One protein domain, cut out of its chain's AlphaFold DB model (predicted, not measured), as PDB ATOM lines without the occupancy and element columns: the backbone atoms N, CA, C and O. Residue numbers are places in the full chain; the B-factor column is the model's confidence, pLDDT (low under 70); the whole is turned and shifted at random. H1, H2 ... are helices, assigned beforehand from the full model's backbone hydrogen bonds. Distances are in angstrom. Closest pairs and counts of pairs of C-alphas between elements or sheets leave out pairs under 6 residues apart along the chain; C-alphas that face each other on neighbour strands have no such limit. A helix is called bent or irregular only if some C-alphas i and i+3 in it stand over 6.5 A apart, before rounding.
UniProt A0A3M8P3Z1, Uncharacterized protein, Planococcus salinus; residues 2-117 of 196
ATOM      1  N   LYS A   2     160.480 135.831 198.815       72.12
ATOM      2  CA  LYS A   2     160.020 134.425 198.658       72.12
ATOM      3  C   LYS A   2     160.252 133.831 197.257       72.12
ATOM      4  O   LYS A   2     160.641 132.680 197.135       72.12
ATOM      5  N   GLY A   3     160.071 134.641 196.212       73.00
ATOM      6  CA  GLY A   3     160.348 134.250 194.828       73.00
ATOM      7  C   GLY A   3     161.810 133.943 194.525       73.00
ATOM      8  O   GLY A   3     162.115 132.913 193.946       73.00
ATOM      9  N   PHE A   4     162.710 134.820 194.972       78.69
ATOM     10  CA  PHE A   4     164.153 134.622 194.834       78.69
ATOM     11  C   PHE A   4     164.630 133.374 195.574       78.69
ATOM     12  O   PHE A   4     165.418 132.614 195.024       78.69
ATOM     13  N   ALA A   5     164.101 133.124 196.776       83.19
ATOM     14  CA  ALA A   5     164.395 131.899 197.510       83.19
ATOM     15  C   ALA A   5     163.934 130.651 196.737       83.19
ATOM     16  O   ALA A   5     164.676 129.681 196.669       83.19
ATOM     17  N   LEU A   6     162.758 130.692 196.098       87.62
ATOM     18  CA  LEU A   6     162.262 129.589 195.267       87.62
ATOM     19  C   LEU A   6     163.201 129.291 194.083       87.62
ATOM     20  O   LEU A   6     163.513 128.131 193.841       87.62
ATOM     21  N   TYR A   7     163.668 130.322 193.368       87.88
ATOM     22  CA  TYR A   7     164.621 130.147 192.263       87.88
ATOM     23  C   TYR A   7     165.974 129.625 192.753       87.88
ATOM     24  O   TYR A   7     166.514 128.695 192.164       87.88
ATOM     25  N   GLY A   8     166.488 130.176 193.856       86.62
ATOM     26  CA  GLY A   8     167.742 129.724 194.458       86.62
ATOM     27  C   GLY A   8     167.679 128.262 194.893       86.62
ATOM     28  O   GLY A   8     168.576 127.495 194.571       86.62
ATOM     29  N   VAL A   9     166.589 127.848 195.546       89.75
ATOM     30  CA  VAL A   9     166.367 126.446 195.938       89.75
ATOM     31  C   VAL A   9     166.257 125.537 194.714       89.75
ATOM     32  O   VAL A   9     166.779 124.430 194.743       89.75
ATOM     33  N   ALA A  10     165.623 125.993 193.632       88.94
ATOM     34  CA  ALA A  10     165.520 125.202 192.410       88.94
ATOM     35  C   ALA A  10     166.895 124.931 191.786       88.94
ATOM     36  O   ALA A  10     167.212 123.770 191.534       88.94
ATOM     37  N   VAL A  11     167.711 125.977 191.612       89.88
ATOM     38  CA  VAL A  11     169.061 125.875 191.031       89.88
ATOM     39  C   VAL A  11     169.995 125.083 191.944       89.88
ATOM     40  O   VAL A  11     170.631 124.141 191.493       89.88
ATOM     41  N   LEU A  12     170.041 125.405 193.240       90.94
ATOM     42  CA  LEU A  12     170.895 124.685 194.190       90.94
ATOM     43  C   LEU A  12     170.474 123.221 194.336       90.94
ATOM     44  O   LEU A  12     171.330 122.352 194.436       90.94
ATOM     45  N   GLY A  13     169.171 122.935 194.336       88.00
ATOM     46  CA  GLY A  13     168.666 121.567 194.399       88.00
ATOM     47  C   GLY A  13     169.033 120.744 193.163       88.00
ATOM     48  O   GLY A  13     169.454 119.603 193.318       88.00
ATOM     49  N   GLY A  14     168.939 121.329 191.961       86.75
ATOM     50  CA  GLY A  14     169.412 120.696 190.723       86.75
ATOM     51  C   GLY A  14     170.912 120.410 190.767       86.75
ATOM     52  O   GLY A  14     171.335 119.270 190.585       86.75
ATOM     53  N   HIS A  15     171.702 121.408 191.161       89.75
ATOM     54  CA  HIS A  15     173.150 121.270 191.250       89.75
ATOM     55  C   HIS A  15     173.594 120.225 192.289       89.75
ATOM     56  O   HIS A  15     174.530 119.463 192.057       89.75
ATOM     57  N   LEU A  16     172.903 120.134 193.432       90.69
ATOM     58  CA  LEU A  16     173.164 119.098 194.436       90.69
ATOM     59  C   LEU A  16     172.845 117.690 193.919       90.69
ATOM     60  O   LEU A  16     173.553 116.752 194.276       90.69
ATOM     61  N   LEU A  17     171.805 117.530 193.091       89.00
ATOM     62  CA  LEU A  17     171.506 116.249 192.441       89.00
ATOM     63  C   LEU A  17     172.603 115.860 191.451       89.00
ATOM     64  O   LEU A  17     172.983 114.692 191.415       89.00
ATOM     65  N   TYR A  18     173.142 116.829 190.709       89.25
ATOM     66  CA  TYR A  18     174.312 116.615 189.863       89.25
ATOM     67  C   TYR A  18     175.523 116.147 190.687       89.25
ATOM     68  O   TYR A  18     176.040 115.066 190.418       89.25
ATOM     69  N   ILE A  19     175.911 116.870 191.744       89.44
ATOM     70  CA  ILE A  19     177.037 116.472 192.613       89.44
ATOM     71  C   ILE A  19     176.807 115.072 193.204       89.44
ATOM     72  O   ILE A  19     177.712 114.245 193.239       89.44
ATOM     73  N   ALA A  20     175.585 114.773 193.656       88.94
ATOM     74  CA  ALA A  20     175.245 113.457 194.191       88.94
ATOM     75  C   ALA A  20     175.376 112.343 193.139       88.94
ATOM     76  O   ALA A  20     175.785 111.231 193.483       88.94
ATOM     77  N   SER A  21     175.060 112.644 191.875       88.94
ATOM     78  CA  SER A  21     175.166 111.690 190.767       88.94
ATOM     79  C   SER A  21     176.610 111.269 190.488       88.94
ATOM     80  O   SER A  21     176.842 110.100 190.186       88.94
ATOM     81  N   GLU A  22     177.592 112.155 190.697       87.38
ATOM     82  CA  GLU A  22     179.013 111.834 190.495       87.38
ATOM     83  C   GLU A  22     179.506 110.724 191.436       87.38
ATOM     84  O   GLU A  22     180.393 109.946 191.086       87.38
ATOM     85  N   TYR A  23     178.901 110.603 192.622       87.38
ATOM     86  CA  TYR A  23     179.233 109.547 193.581       87.38
ATOM     87  C   TYR A  23     178.597 108.189 193.244       87.38
ATOM     88  O   TYR A  23     178.969 107.182 193.850       87.38
ATOM     89  N   GLN A  24     177.640 108.134 192.312       84.75
ATOM     90  CA  GLN A  24     176.892 106.925 191.953       84.75
ATOM     91  C   GLN A  24     176.868 106.699 190.436       84.75
ATOM     92  O   GLN A  24     175.813 106.695 189.798       84.75
ATOM     93  N   PHE A  25     178.049 106.450 189.872       79.00
ATOM     94  CA  PHE A  25     178.199 106.027 188.478       79.00
ATOM     95  C   PHE A  25     177.339 104.790 188.155       79.00
ATOM     96  O   PHE A  25     177.317 103.817 188.912       79.00
ATOM     97  N   GLY A  26     176.638 104.824 187.021       80.12
ATOM     98  CA  GLY A  26     175.692 103.801 186.556       80.12
ATOM     99  C   GLY A  26     174.231 104.020 186.978       80.12
ATOM    100  O   GLY A  26     173.342 103.311 186.499       80.12
ATOM    101  N   ALA A  27     173.957 104.983 187.863       87.69
ATOM    102  CA  ALA A  27     172.607 105.355 188.295       87.69
ATOM    103  C   ALA A  27     172.160 106.727 187.756       87.69
ATOM    104  O   ALA A  27     171.206 107.315 188.271       87.69
ATOM    105  N   GLU A  28     172.808 107.242 186.705       88.19
ATOM    106  CA  GLU A  28     172.603 108.597 186.169       88.19
ATOM    107  C   GLU A  28     171.141 108.835 185.765       88.19
ATOM    108  O   GLU A  28     170.578 109.903 186.001       88.19
ATOM    109  N   TRP A  29     170.484 107.799 185.239       87.62
ATOM    110  CA  TRP A  29     169.072 107.836 184.858       87.62
ATOM    111  C   TRP A  29     168.138 108.173 186.031       87.62
ATOM    112  O   TRP A  29     167.144 108.880 185.841       87.62
ATOM    113  N   ILE A  30     168.468 107.728 187.249       91.94
ATOM    114  CA  ILE A  30     167.702 108.041 188.462       91.94
ATOM    115  C   ILE A  30     167.854 109.523 188.785       91.94
ATOM    116  O   ILE A  30     166.855 110.205 189.018       91.94
ATOM    117  N   PHE A  31     169.082 110.041 188.759       90.69
ATOM    118  CA  PHE A  31     169.361 111.448 189.043       90.69
ATOM    119  C   PHE A  31     168.760 112.378 187.984       90.69
ATOM    120  O   PHE A  31     168.202 113.419 188.335       90.69
ATOM    121  N   GLY A  32     168.756 111.976 186.713       88.62
ATOM    122  CA  GLY A  32     168.046 112.686 185.651       88.62
ATOM    123  C   GLY A  32     166.541 112.778 185.904       88.62
ATOM    124  O   GLY A  32     165.970 113.870 185.885       88.62
ATOM    125  N   LEU A  33     165.892 111.655 186.224       93.38
ATOM    126  CA  LEU A  33     164.463 111.641 186.561       93.38
ATOM    127  C   LEU A  33     164.153 112.423 187.844       93.38
ATOM    128  O   LEU A  33     163.139 113.119 187.903       93.38
ATOM    129  N   LEU A  34     165.022 112.354 188.854       94.12
ATOM    130  CA  LEU A  34     164.905 113.162 190.068       94.12
ATOM    131  C   LEU A  34     165.014 114.653 189.756       94.12
ATOM    132  O   LEU A  34     164.248 115.434 190.311       94.12
ATOM    133  N   THR A  35     165.889 115.045 188.832       92.88
ATOM    134  CA  THR A  35     166.033 116.435 188.373       92.88
ATOM    135  C   THR A  35     164.762 116.915 187.666       92.88
ATOM    136  O   THR A  35     164.254 118.001 187.954       92.88
ATOM    137  N   VAL A  36     164.159 116.069 186.822       94.00
ATOM    138  CA  VAL A  36     162.842 116.334 186.212       94.00
ATOM    139  C   VAL A  36     161.743 116.445 187.277       94.00
ATOM    140  O   VAL A  36     160.925 117.368 187.239       94.00
ATOM    141  N   GLY A  37     161.728 115.544 188.261       93.81
ATOM    142  CA  GLY A  37     160.783 115.574 189.380       93.81
ATOM    143  C   GLY A  37     160.937 116.826 190.249       93.81
ATOM    144  O   GLY A  37     159.947 117.463 190.614       93.81
ATOM    145  N   TRP A  38     162.175 117.233 190.515       93.81
ATOM    146  CA  TRP A  38     162.514 118.460 191.227       93.81
ATOM    147  C   TRP A  38     162.006 119.692 190.482       93.81
ATOM    148  O   TRP A  38     161.368 120.565 191.077       93.81
ATOM    149  N   PHE A  39     162.185 119.727 189.161       94.19
ATOM    150  CA  PHE A  39     161.626 120.784 188.328       94.19
ATOM    151  C   PHE A  39     160.094 120.819 188.375       94.19
ATOM    152  O   PHE A  39     159.502 121.894 188.484       94.19
ATOM    153  N   ALA A  40     159.431 119.661 188.359       93.69
ATOM    154  CA  ALA A  40     157.979 119.585 188.495       93.69
ATOM    155  C   ALA A  40     157.497 120.153 189.845       93.69
ATOM    156  O   ALA A  40     156.525 120.914 189.883       93.69
ATOM    157  N   LEU A  41     158.191 119.844 190.948       92.69
ATOM    158  CA  LEU A  41     157.910 120.417 192.272       92.69
ATOM    159  C   LEU A  41     158.126 121.934 192.287       92.69
ATOM    160  O   LEU A  41     157.276 122.681 192.786       92.69
ATOM    161  N   PHE A  42     159.219 122.403 191.684       92.25
ATOM    162  CA  PHE A  42     159.479 123.826 191.507       92.25
ATOM    163  C   PHE A  42     158.347 124.510 190.734       92.25
ATOM    164  O   PHE A  42     157.851 125.537 191.192       92.25
ATOM    165  N   LEU A  43     157.873 123.938 189.622       90.94
ATOM    166  CA  LEU A  43     156.766 124.492 188.835       90.94
ATOM    167  C   LEU A  43     155.465 124.587 189.642       90.94
ATOM    168  O   LEU A  43     154.733 125.573 189.519       90.94
ATOM    169  N   GLN A  44     155.175 123.607 190.504       90.06
ATOM    170  CA  GLN A  44     154.023 123.672 191.411       90.06
ATOM    171  C   GLN A  44     154.163 124.813 192.428       90.06
ATOM    172  O   GLN A  44     153.217 125.583 192.635       90.06
ATOM    173  N   GLY A  45     155.347 124.972 193.023       87.12
ATOM    174  CA  GLY A  45     155.651 126.096 193.910       87.12
ATOM    175  C   GLY A  45     155.568 127.442 193.184       87.12
ATOM    176  O   GLY A  45     154.929 128.382 193.662       87.12
ATOM    177  N   TRP A  46     156.133 127.518 191.984       87.81
ATOM    178  CA  TRP A  46     156.134 128.703 191.134       87.81
ATOM    179  C   TRP A  46     154.713 129.127 190.755       87.81
ATOM    180  O   TRP A  46     154.366 130.303 190.886       87.81
ATOM    181  N   LYS A  47     153.838 128.169 190.413       84.12
ATOM    182  CA  LYS A  47     152.409 128.411 190.154       84.12
ATOM    183  C   LYS A  47     151.710 129.093 191.332       84.12
ATOM    184  O   LYS A  47     150.840 129.938 191.110       84.12
ATOM    185  N   ARG A  48     152.068 128.721 192.567       82.50
ATOM    186  CA  ARG A  48     151.452 129.239 193.798       82.50
ATOM    187  C   ARG A  48     151.933 130.643 194.153       82.50
ATOM    188  O   ARG A  48     151.126 131.462 194.575       82.50
ATOM    189  N   TYR A  49     153.224 130.921 193.986       77.06
ATOM    190  CA  TYR A  49     153.830 132.182 194.434       77.06
ATOM    191  C   TYR A  49     154.002 133.235 193.329       77.06
ATOM    192  O   TYR A  49     154.247 134.395 193.654       77.06
ATOM    193  N   ARG A  50     153.870 132.850 192.050       70.88
ATOM    194  CA  ARG A  50     153.972 133.696 190.840       70.88
ATOM    195  C   ARG A  50     155.046 134.795 190.919       70.88
ATOM    196  O   ARG A  50     154.740 135.965 190.693       70.88
ATOM    197  N   PRO A  51     156.313 134.467 191.211       61.31
ATOM    198  CA  PRO A  51     157.316 135.463 191.561       61.31
ATOM    199  C   PRO A  51     157.933 136.213 190.365       61.31
ATOM    200  O   PRO A  51     159.024 136.759 190.486       61.31
ATOM    201  N   GLY A  52     157.258 136.238 189.213       66.62
ATOM    202  CA  GLY A  52     157.758 136.804 187.959       66.62
ATOM    203  C   GLY A  52     158.155 135.737 186.936       66.62
ATOM    204  O   GLY A  52     158.417 134.588 187.276       66.62
ATOM    205  N   GLY A  53     158.149 136.124 185.660       67.75
ATOM    206  CA  GLY A  53     158.399 135.233 184.527       67.75
ATOM    207  C   GLY A  53     159.866 134.851 184.322       67.75
ATOM    208  O   GLY A  53     160.182 133.684 184.141       67.75
ATOM    209  N   SER A  54     160.777 135.821 184.395       77.94
ATOM    210  CA  SER A  54     162.184 135.656 183.994       77.94
ATOM    211  C   SER A  54     162.965 134.602 184.783       77.94
ATOM    212  O   SER A  54     163.835 133.944 184.221       77.94
ATOM    213  N   GLY A  55     162.636 134.385 186.060       84.06
ATOM    214  CA  GLY A  55     163.314 133.376 186.880       84.06
ATOM    215  C   GLY A  55     163.105 131.942 186.384       84.06
ATOM    216  O   GLY A  55     163.987 131.110 186.565       84.06
ATOM    217  N   LEU A  56     161.990 131.656 185.696       88.81
ATOM    218  CA  LEU A  56     161.746 130.338 185.098       88.81
ATOM    219  C   LEU A  56     162.750 130.026 183.975       88.81
ATOM    220  O   LEU A  56     163.215 128.895 183.882       88.81
ATOM    221  N   ILE A  57     163.118 131.037 183.178       90.69
ATOM    222  CA  ILE A  57     164.086 130.908 182.076       90.69
ATOM    223  C   ILE A  57     165.474 130.554 182.621       90.69
ATOM    224  O   ILE A  57     166.162 129.693 182.084       90.69
ATOM    225  N   LEU A  58     165.878 131.191 183.722       90.56
ATOM    226  CA  LEU A  58     167.147 130.878 184.378       90.56
ATOM    227  C   LEU A  58     167.144 129.462 184.956       90.56
ATOM    228  O   LEU A  58     168.084 128.711 184.728       90.56
ATOM    229  N   VAL A  59     166.079 129.081 185.666       92.75
ATOM    230  CA  VAL A  59     165.982 127.746 186.272       92.75
ATOM    231  C   VAL A  59     166.029 126.647 185.210       92.75
ATOM    232  O   VAL A  59     166.751 125.675 185.405       92.75
ATOM    233  N   ILE A  60     165.322 126.798 184.081       93.62
ATOM    234  CA  ILE A  60     165.388 125.797 183.006       93.62
ATOM    235  C   ILE A  60     166.796 125.720 182.404       93.62
ATOM    236  O   ILE A  60     167.282 124.622 182.169       93.62
ATOM    237  N   ALA A  61     167.475 126.855 182.198       93.00
ATOM    238  CA  ALA A  61     168.811 126.870 181.613       93.00
ATOM    239  C   ALA A  61     169.822 126.142 182.512       93.00
ATOM    240  O   ALA A  61     170.568 125.300 182.025       93.00
ATOM    241  N   PHE A  62     169.795 126.404 183.823       93.50
ATOM    242  CA  PHE A  62     170.654 125.705 184.784       93.50
ATOM    243  C   PHE A  62     170.335 124.213 184.877       93.50
ATOM    244  O   PHE A  62     171.251 123.403 184.830       93.50
ATOM    245  N   LEU A  63     169.058 123.830 184.930       93.31
ATOM    246  CA  LEU A  63     168.689 122.413 184.992       93.31
ATOM    247  C   LEU A  63     169.057 121.646 183.722       93.31
ATOM    248  O   LEU A  63     169.392 120.472 183.810       93.31
ATOM    249  N   LEU A  64     169.006 122.282 182.547       94.25
ATOM    250  CA  LEU A  64     169.496 121.665 181.313       94.25
ATOM    251  C   LEU A  64     171.017 121.454 181.370       94.25
ATOM    252  O   LEU A  64     171.482 120.385 180.999       94.25
ATOM    253  N   LEU A  65     171.782 122.413 181.907       93.25
ATOM    254  CA  LEU A  65     173.223 122.234 182.141       93.25
ATOM    255  C   LEU A  65     173.511 121.106 183.144       93.25
ATOM    256  O   LEU A  65     174.404 120.295 182.900       93.25
ATOM    257  N   ASP A  66     172.743 121.021 184.233       91.81
ATOM    258  CA  ASP A  66     172.868 119.938 185.213       91.81
ATOM    259  C   ASP A  66     172.538 118.581 184.567       91.81
ATOM    260  O   ASP A  66     173.296 117.631 184.733       91.81
ATOM    261  N   ILE A  67     171.466 118.482 183.766       91.81
ATOM    262  CA  ILE A  67     171.118 117.260 183.013       91.81
ATOM    263  C   ILE A  67     172.255 116.851 182.078       91.81
ATOM    264  O   ILE A  67     172.631 115.681 182.065       91.81
ATOM    265  N   ASN A  68     172.820 117.795 181.324       92.12
ATOM    266  CA  ASN A  68     173.926 117.507 180.412       92.12
ATOM    267  C   ASN A  68     175.168 117.027 181.174       92.12
ATOM    268  O   ASN A  68     175.896 116.171 180.681       92.12
ATOM    269  N   SER A  69     175.389 117.549 182.383       89.31
ATOM    270  CA  SER A  69     176.501 117.143 183.250       89.31
ATOM    271  C   SER A  69     176.275 115.756 183.863       89.31
ATOM    272  O   SER A  69     177.199 114.949 183.903       89.31
ATOM    273  N   ILE A  70     175.042 115.439 184.278       88.19
ATOM    274  CA  ILE A  70     174.651 114.111 184.785       88.19
ATOM    275  C   ILE A  70     174.812 113.045 183.691       88.19
ATOM    276  O   ILE A  70     175.321 111.957 183.948       88.19
ATOM    277  N   PHE A  71     174.388 113.344 182.462       88.31
ATOM    278  CA  PHE A  71     174.381 112.401 181.341       88.31
ATOM    279  C   PHE A  71     175.513 112.640 180.339       88.31
ATOM    280  O   PHE A  71     175.310 112.453 179.142       88.31
ATOM    281  N   PHE A  72     176.712 112.999 180.799       82.44
ATOM    282  CA  PHE A  72     177.825 113.405 179.926       82.44
ATOM    283  C   PHE A  72     178.235 112.387 178.832       82.44
ATOM    284  O   PHE A  72     178.959 112.756 177.913       82.44
ATOM    285  N   VAL A  73     177.794 111.121 178.917       81.69
ATOM    286  CA  VAL A  73     178.013 110.065 177.897       81.69
ATOM    287  C   VAL A  73     176.705 109.545 177.277       81.69
ATOM    288  O   VAL A  73     176.731 108.776 176.323       81.69
ATOM    289  N   GLN A  74     175.542 109.896 177.830       86.81
ATOM    290  CA  GLN A  74     174.256 109.267 177.504       86.81
ATOM    291  C   GLN A  74     173.302 110.273 176.844       86.81
ATOM    292  O   GLN A  74     172.254 110.614 177.402       86.81
ATOM    293  N   ASP A  75     173.648 110.716 175.634       88.56
ATOM    294  CA  ASP A  75     172.940 111.773 174.893       88.56
ATOM    295  C   ASP A  75     171.437 111.511 174.728       88.56
ATOM    296  O   ASP A  75     170.615 112.407 174.933       88.56
ATOM    297  N   LEU A  76     171.045 110.263 174.445       90.31
ATOM    298  CA  LEU A  76     169.633 109.894 174.315       90.31
ATOM    299  C   LEU A  76     168.849 110.152 175.613       90.31
ATOM    300  O   LEU A  76     167.736 110.678 175.570       90.31
ATOM    301  N   LEU A  77     169.408 109.796 176.774       91.38
ATOM    302  CA  LEU A  77     168.735 110.009 178.058       91.38
ATOM    303  C   LEU A  77     168.707 111.488 178.442       91.38
ATOM    304  O   LEU A  77     167.684 111.955 178.955       91.38
ATOM    305  N   ALA A  78     169.773 112.232 178.138       91.88
ATOM    306  CA  ALA A  78     169.809 113.683 178.294       91.88
ATOM    307  C   ALA A  78     168.701 114.352 177.463       91.88
ATOM    308  O   ALA A  78     167.940 115.182 177.977       91.88
ATOM    309  N   ALA A  79     168.538 113.929 176.206       92.31
ATOM    310  CA  ALA A  79     167.490 114.409 175.314       92.31
ATOM    311  C   ALA A  79     166.087 114.060 175.836       92.31
ATOM    312  O   ALA A  79     165.220 114.932 175.900       92.31
ATOM    313  N   VAL A  80     165.856 112.820 176.283       94.19
ATOM    314  CA  VAL A  80     164.565 112.406 176.863       94.19
ATOM    315  C   VAL A  80     164.229 113.233 178.108       94.19
ATOM    316  O   VAL A  80     163.116 113.753 178.212       94.19
ATOM    317  N   CYS A  81     165.176 113.419 179.030       94.19
ATOM    318  CA  CYS A  81     164.956 114.226 180.233       94.19
ATOM    319  C   CYS A  81     164.698 115.700 179.890       94.19
ATOM    320  O   CYS A  81     163.768 116.305 180.427       94.19
ATOM    321  N   SER A  82     165.450 116.259 178.941       94.94
ATOM    322  CA  SER A  82     165.237 117.618 178.427       94.94
ATOM    323  C   SER A  82     163.837 117.783 177.839       94.94
ATOM    324  O   SER A  82     163.136 118.750 178.143       94.94
ATOM    325  N   LEU A  83     163.384 116.808 177.048       95.12
ATOM    326  CA  LEU A  83     162.046 116.804 176.467       95.12
ATOM    327  C   LEU A  83     160.965 116.747 177.550       95.12
ATOM    328  O   LEU A  83     159.982 117.482 177.460       95.12
ATOM    329  N   LEU A  84     161.156 115.945 178.603       96.00
ATOM    330  CA  LEU A  84     160.241 115.904 179.747       96.00
ATOM    331  C   LEU A  84     160.146 117.262 180.454       96.00
ATOM    332  O   LEU A  84     159.034 117.699 180.760       96.00
ATOM    333  N   LEU A  85     161.264 117.974 180.648       94.81
ATOM    334  CA  LEU A  85     161.226 119.351 181.160       94.81
ATOM    335  C   LEU A  85     160.392 120.265 180.247       94.81
ATOM    336  O   LEU A  85     159.572 121.046 180.732       94.81
ATOM    337  N   GLY A  86     160.549 120.130 178.926       93.69
ATOM    338  CA  GLY A  86     159.745 120.843 177.929       93.69
ATOM    339  C   GLY A  86     158.247 120.548 178.029       93.69
ATOM    340  O   GLY A  86     157.428 121.468 178.028       93.69
ATOM    341  N   VAL A  87     157.870 119.277 178.184       95.62
ATOM    342  CA  VAL A  87     156.469 118.854 178.352       95.62
ATOM    343  C   VAL A  87     155.855 119.468 179.613       95.62
ATOM    344  O   VAL A  87     154.715 119.939 179.579       95.62
ATOM    345  N   LEU A  88     156.615 119.550 180.710       94.94
ATOM    346  CA  LEU A  88     156.159 120.171 181.958       94.94
ATOM    347  C   LEU A  88     155.871 121.680 181.823       94.94
ATOM    348  O   LEU A  88     155.089 122.223 182.608       94.94
ATOM    349  N   LEU A  89     156.436 122.358 180.818       92.06
ATOM    350  CA  LEU A  89     156.171 123.773 180.534       92.06
ATOM    351  C   LEU A  89     154.846 124.006 179.785       92.06
ATOM    352  O   LEU A  89     154.275 125.099 179.880       92.06
ATOM    353  N   VAL A  90     154.313 123.000 179.078       92.06
ATOM    354  CA  VAL A  90     153.115 123.124 178.220       92.06
ATOM    355  C   VAL A  90     151.897 123.715 178.950       92.06
ATOM    356  O   VAL A  90     151.277 124.639 178.410       92.06
ATOM    357  N   PRO A  91     151.542 123.294 180.183       89.19
ATOM    358  CA  PRO A  91     150.392 123.856 180.898       89.19
ATOM    359  C   PRO A  91     150.518 125.359 181.189       89.19
ATOM    360  O   PRO A  91     149.510 126.053 181.337       89.19
ATOM    361  N   PHE A  92     151.745 125.879 181.264       87.12
ATOM    362  CA  PHE A  92     152.025 127.277 181.585       87.12
ATOM    363  C   PHE A  92     152.013 128.187 180.356       87.12
ATOM    364  O   PHE A  92     151.901 129.407 180.512       87.12
ATOM    365  N   TYR A  93     152.020 127.612 179.149       86.81
ATOM    366  CA  TYR A  93     151.977 128.357 177.893       86.81
ATOM    367  C   TYR A  93     150.790 129.322 177.824       86.81
ATOM    368  O   TYR A  93     150.949 130.465 177.417       86.81
ATOM    369  N   ARG A  94     149.594 128.915 178.274       84.81
ATOM    370  CA  ARG A  94     148.399 129.776 178.184       84.81
ATOM    371  C   ARG A  94     148.516 131.066 178.999       84.81
ATOM    372  O   ARG A  94     148.021 132.093 178.544       84.81
ATOM    373  N   SER A  95     149.164 131.003 180.161       84.81
ATOM    374  CA  SER A  95     149.236 132.115 181.117       84.81
ATOM    375  C   SER A  95     150.521 132.935 180.992       84.81
ATOM    376  O   SER A  95     150.506 134.127 181.284       84.81
ATOM    377  N   TYR A  96     151.624 132.316 180.558       87.56
ATOM    378  CA  TYR A  96     152.958 132.921 180.518       87.56
ATOM    379  C   TYR A  96     153.663 132.623 179.187       87.56
ATOM    380  O   TYR A  96     154.756 132.065 179.172       87.56
ATOM    381  N   ARG A  97     153.017 132.981 178.067       88.75
ATOM    382  CA  ARG A  97     153.452 132.629 176.698       88.75
ATOM    383  C   ARG A  97     154.922 132.937 176.415       88.75
ATOM    384  O   ARG A  97     155.638 132.034 176.009       88.75
ATOM    385  N   ASP A  98     155.353 134.175 176.662       90.69
ATOM    386  CA  ASP A  98     156.726 134.636 176.392       90.69
ATOM    387  C   ASP A  98     157.761 133.761 177.116       90.69
ATOM    388  O   ASP A  98     158.630 133.143 176.510       90.69
ATOM    389  N   VAL A  99     157.573 133.595 178.422       90.62
ATOM    390  CA  VAL A  99     158.480 132.850 179.299       90.62
ATOM    391  C   VAL A  99     158.482 131.356 178.979       90.62
ATOM    392  O   VAL A  99     159.542 130.730 178.946       90.62
ATOM    393  N   ALA A 100     157.301 130.773 178.761       91.50
ATOM    394  CA  ALA A 100     157.154 129.357 178.451       91.50
ATOM    395  C   ALA A 100     157.777 129.023 177.090       91.50
ATOM    396  O   ALA A 100     158.448 128.002 176.974       91.50
ATOM    397  N   LEU A 101     157.615 129.893 176.087       93.12
ATOM    398  CA  LEU A 101     158.278 129.736 174.792       93.12
ATOM    399  C   LEU A 101     159.778 129.947 174.884       93.12
ATOM    400  O   LEU A 101     160.510 129.184 174.271       93.12
ATOM    401  N   ALA A 102     160.246 130.941 175.640       94.06
ATOM    402  CA  ALA A 102     161.676 131.156 175.817       94.06
ATOM    403  C   ALA A 102     162.328 129.925 176.463       94.06
ATOM    404  O   ALA A 102     163.310 129.395 175.952       94.06
ATOM    405  N   SER A 103     161.705 129.408 177.523       94.12
ATOM    406  CA  SER A 103     162.148 128.199 178.222       94.12
ATOM    407  C   SER A 103     162.072 126.955 177.327       94.12
ATOM    408  O   SER A 103     163.016 126.174 177.270       94.12
ATOM    409  N   GLY A 104     160.983 126.797 176.571       95.00
ATOM    410  CA  GLY A 104     160.830 125.719 175.591       95.00
ATOM    411  C   GLY A 104     161.823 125.822 174.431       95.00
ATOM    412  O   GLY A 104     162.276 124.805 173.920       95.00
ATOM    413  N   GLY A 105     162.224 127.035 174.055       95.56
ATOM    414  CA  GLY A 105     163.291 127.271 173.095       95.56
ATOM    415  C   GLY A 105     164.643 126.789 173.618       95.56
ATOM    416  O   GLY A 105     165.380 126.170 172.864       95.56
ATOM    417  N   PHE A 106     164.959 127.001 174.903       96.12
ATOM    418  CA  PHE A 106     166.182 126.453 175.507       96.12
ATOM    419  C   PHE A 106     166.161 124.924 175.521       96.12
ATOM    420  O   PHE A 106     167.166 124.302 175.195       96.12
ATOM    421  N   VAL A 107     165.002 124.320 175.807       96.44
ATOM    422  CA  VAL A 107     164.821 122.867 175.678       96.44
ATOM    423  C   VAL A 107     165.061 122.414 174.236       96.44
ATOM    424  O   VAL A 107     165.802 121.462 174.029       96.44
ATOM    425  N   LEU A 108     164.498 123.105 173.238       96.25
ATOM    426  CA  LEU A 108     164.732 122.790 171.824       96.25
ATOM    427  C   LEU A 108     166.219 122.872 171.465       96.25
ATOM    428  O   LEU A 108     166.726 121.969 170.811       96.25
ATOM    429  N   MET A 109     166.919 123.915 171.915       95.38
ATOM    430  CA  MET A 109     168.366 124.033 171.715       95.38
ATOM    431  C   MET A 109     169.112 122.859 172.344       95.38
ATOM    432  O   MET A 109     169.987 122.286 171.707       95.38
ATOM    433  N   ASN A 110     168.730 122.448 173.551       94.69
ATOM    434  CA  ASN A 110     169.359 121.303 174.199       94.69
ATOM    435  C   ASN A 110     169.093 119.988 173.451       94.69
ATOM    436  O   ASN A 110     169.975 119.151 173.330       94.69
ATOM    437  N   LEU A 111     167.897 119.813 172.883       94.50
ATOM    438  CA  LEU A 111     167.596 118.652 172.041       94.50
ATOM    439  C   LEU A 111     168.427 118.640 170.755       94.50
ATOM    440  O   LEU A 111     168.887 117.579 170.347       94.50
ATOM    441  N   LEU A 112     168.632 119.803 170.129       93.62
ATOM    442  CA  LEU A 112     169.513 119.926 168.964       93.62
ATOM    443  C   LEU A 112     170.975 119.652 169.330       93.62
ATOM    444  O   LEU A 112     171.693 119.084 168.516       93.62
ATOM    445  N   PHE A 113     171.400 120.018 170.544       90.75
ATOM    446  CA  PHE A 113     172.741 119.719 171.050       90.75
ATOM    447  C   PHE A 113     173.012 118.211 171.113       90.75
ATOM    448  O   PHE A 113     174.083 117.772 170.710       90.75
ATOM    449  N   HIS A 114     172.029 117.431 171.569       90.69
ATOM    450  CA  HIS A 114     172.116 115.970 171.684       90.69
ATOM    451  C   HIS A 114     171.663 115.220 170.424       90.69
ATOM    452  O   HIS A 114     171.505 114.000 170.450       90.69
ATOM    453  N   ALA A 115     171.411 115.921 169.317       87.25
ATOM    454  CA  ALA A 115     171.194 115.248 168.048       87.25
ATOM    455  C   ALA A 115     172.543 114.682 167.576       87.25
ATOM    456  O   ALA A 115     173.498 115.436 167.408       87.25
ATOM    457  N   GLU A 116     172.623 113.363 167.367       83.94
ATOM    458  CA  GLU A 116     173.816 112.658 166.868       83.94
ATOM    459  C   GLU A 116     174.097 113.018 165.393       83.94
ATOM    460  O   GLU A 116     173.920 112.217 164.476       83.94
ATOM    461  N   VAL A 117     174.484 114.268 165.145       88.62
ATOM    462  CA  VAL A 117     174.795 114.822 163.824       88.62
ATOM    463  C   VAL A 117     176.164 115.489 163.858       88.62
ATOM    464  O   VAL A 117     176.665 115.875 164.914       88.62
TER     465      VAL A 117
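This is residues 2 to 117 of the 196 residues of an uncharacterized protein of Planococcus salinus (UniProt A0A3M8P3Z1). Five helices lie side by side in a flat up-and-down bundle, each running against the one before it, and zigzag between two staggered rows: H1, H3 and H5 make one, H2 and H4 the other. H3 sits in the middle and touches the other four. The printed part has 116 residues with five named helices, H1 to H5 in chain order, and no named strand; its class is all helix. It is compact, with a radius of gyration of the C-alphas of 13.5 A, and spans 37 by 30 by 17 A.

Start at the longest helix, H2, residues 28 to 49. It forms a hairpin with H1, residues 2 to 22, at a shallow tilt of 5 degrees; their closest C-alphas, of Gly 14 and Thr 35, are 5.9 A apart. H2 touches H4, residues 75 to 92, the same way at 14 degrees, closest at C-alphas 36 and 85, 6.1 A. The hub H3, residues 54 to 70, touches H2 with residues 63 to 70 alone, closest at C-alphas 28 and 70, 6.0 A. H3 touches H5, residues 97 to 113, the same way at 18 degrees, closest at C-alphas 57 and 103, 5.1 A. H1 and H5 are apart. Every O i to N i+4 pair is within hydrogen-bond range in H1, H2, H3 and H5, and 11 of 14 in H4.

Find C-alpha 2 at (160.020, 134.425, 198.658), where H1 begins its 30.6 A. H2 measures 31.3 A, H3 24.9 A and H4 26.9 A; H4 is only just irregular, with C-alphas 88 and 91 6.9 A apart. H5 runs 23.9 A to C-alpha 113 at (172.741, 119.719, 171.050).

The C-alphas farthest apart, of Lys 2 and Val 117, are 42.6 A apart. The printed part has no cut, and its four links between helices are tight. Look for pLDDT under 70 at residues 51 to 53; the mean of the printed part is 88.9.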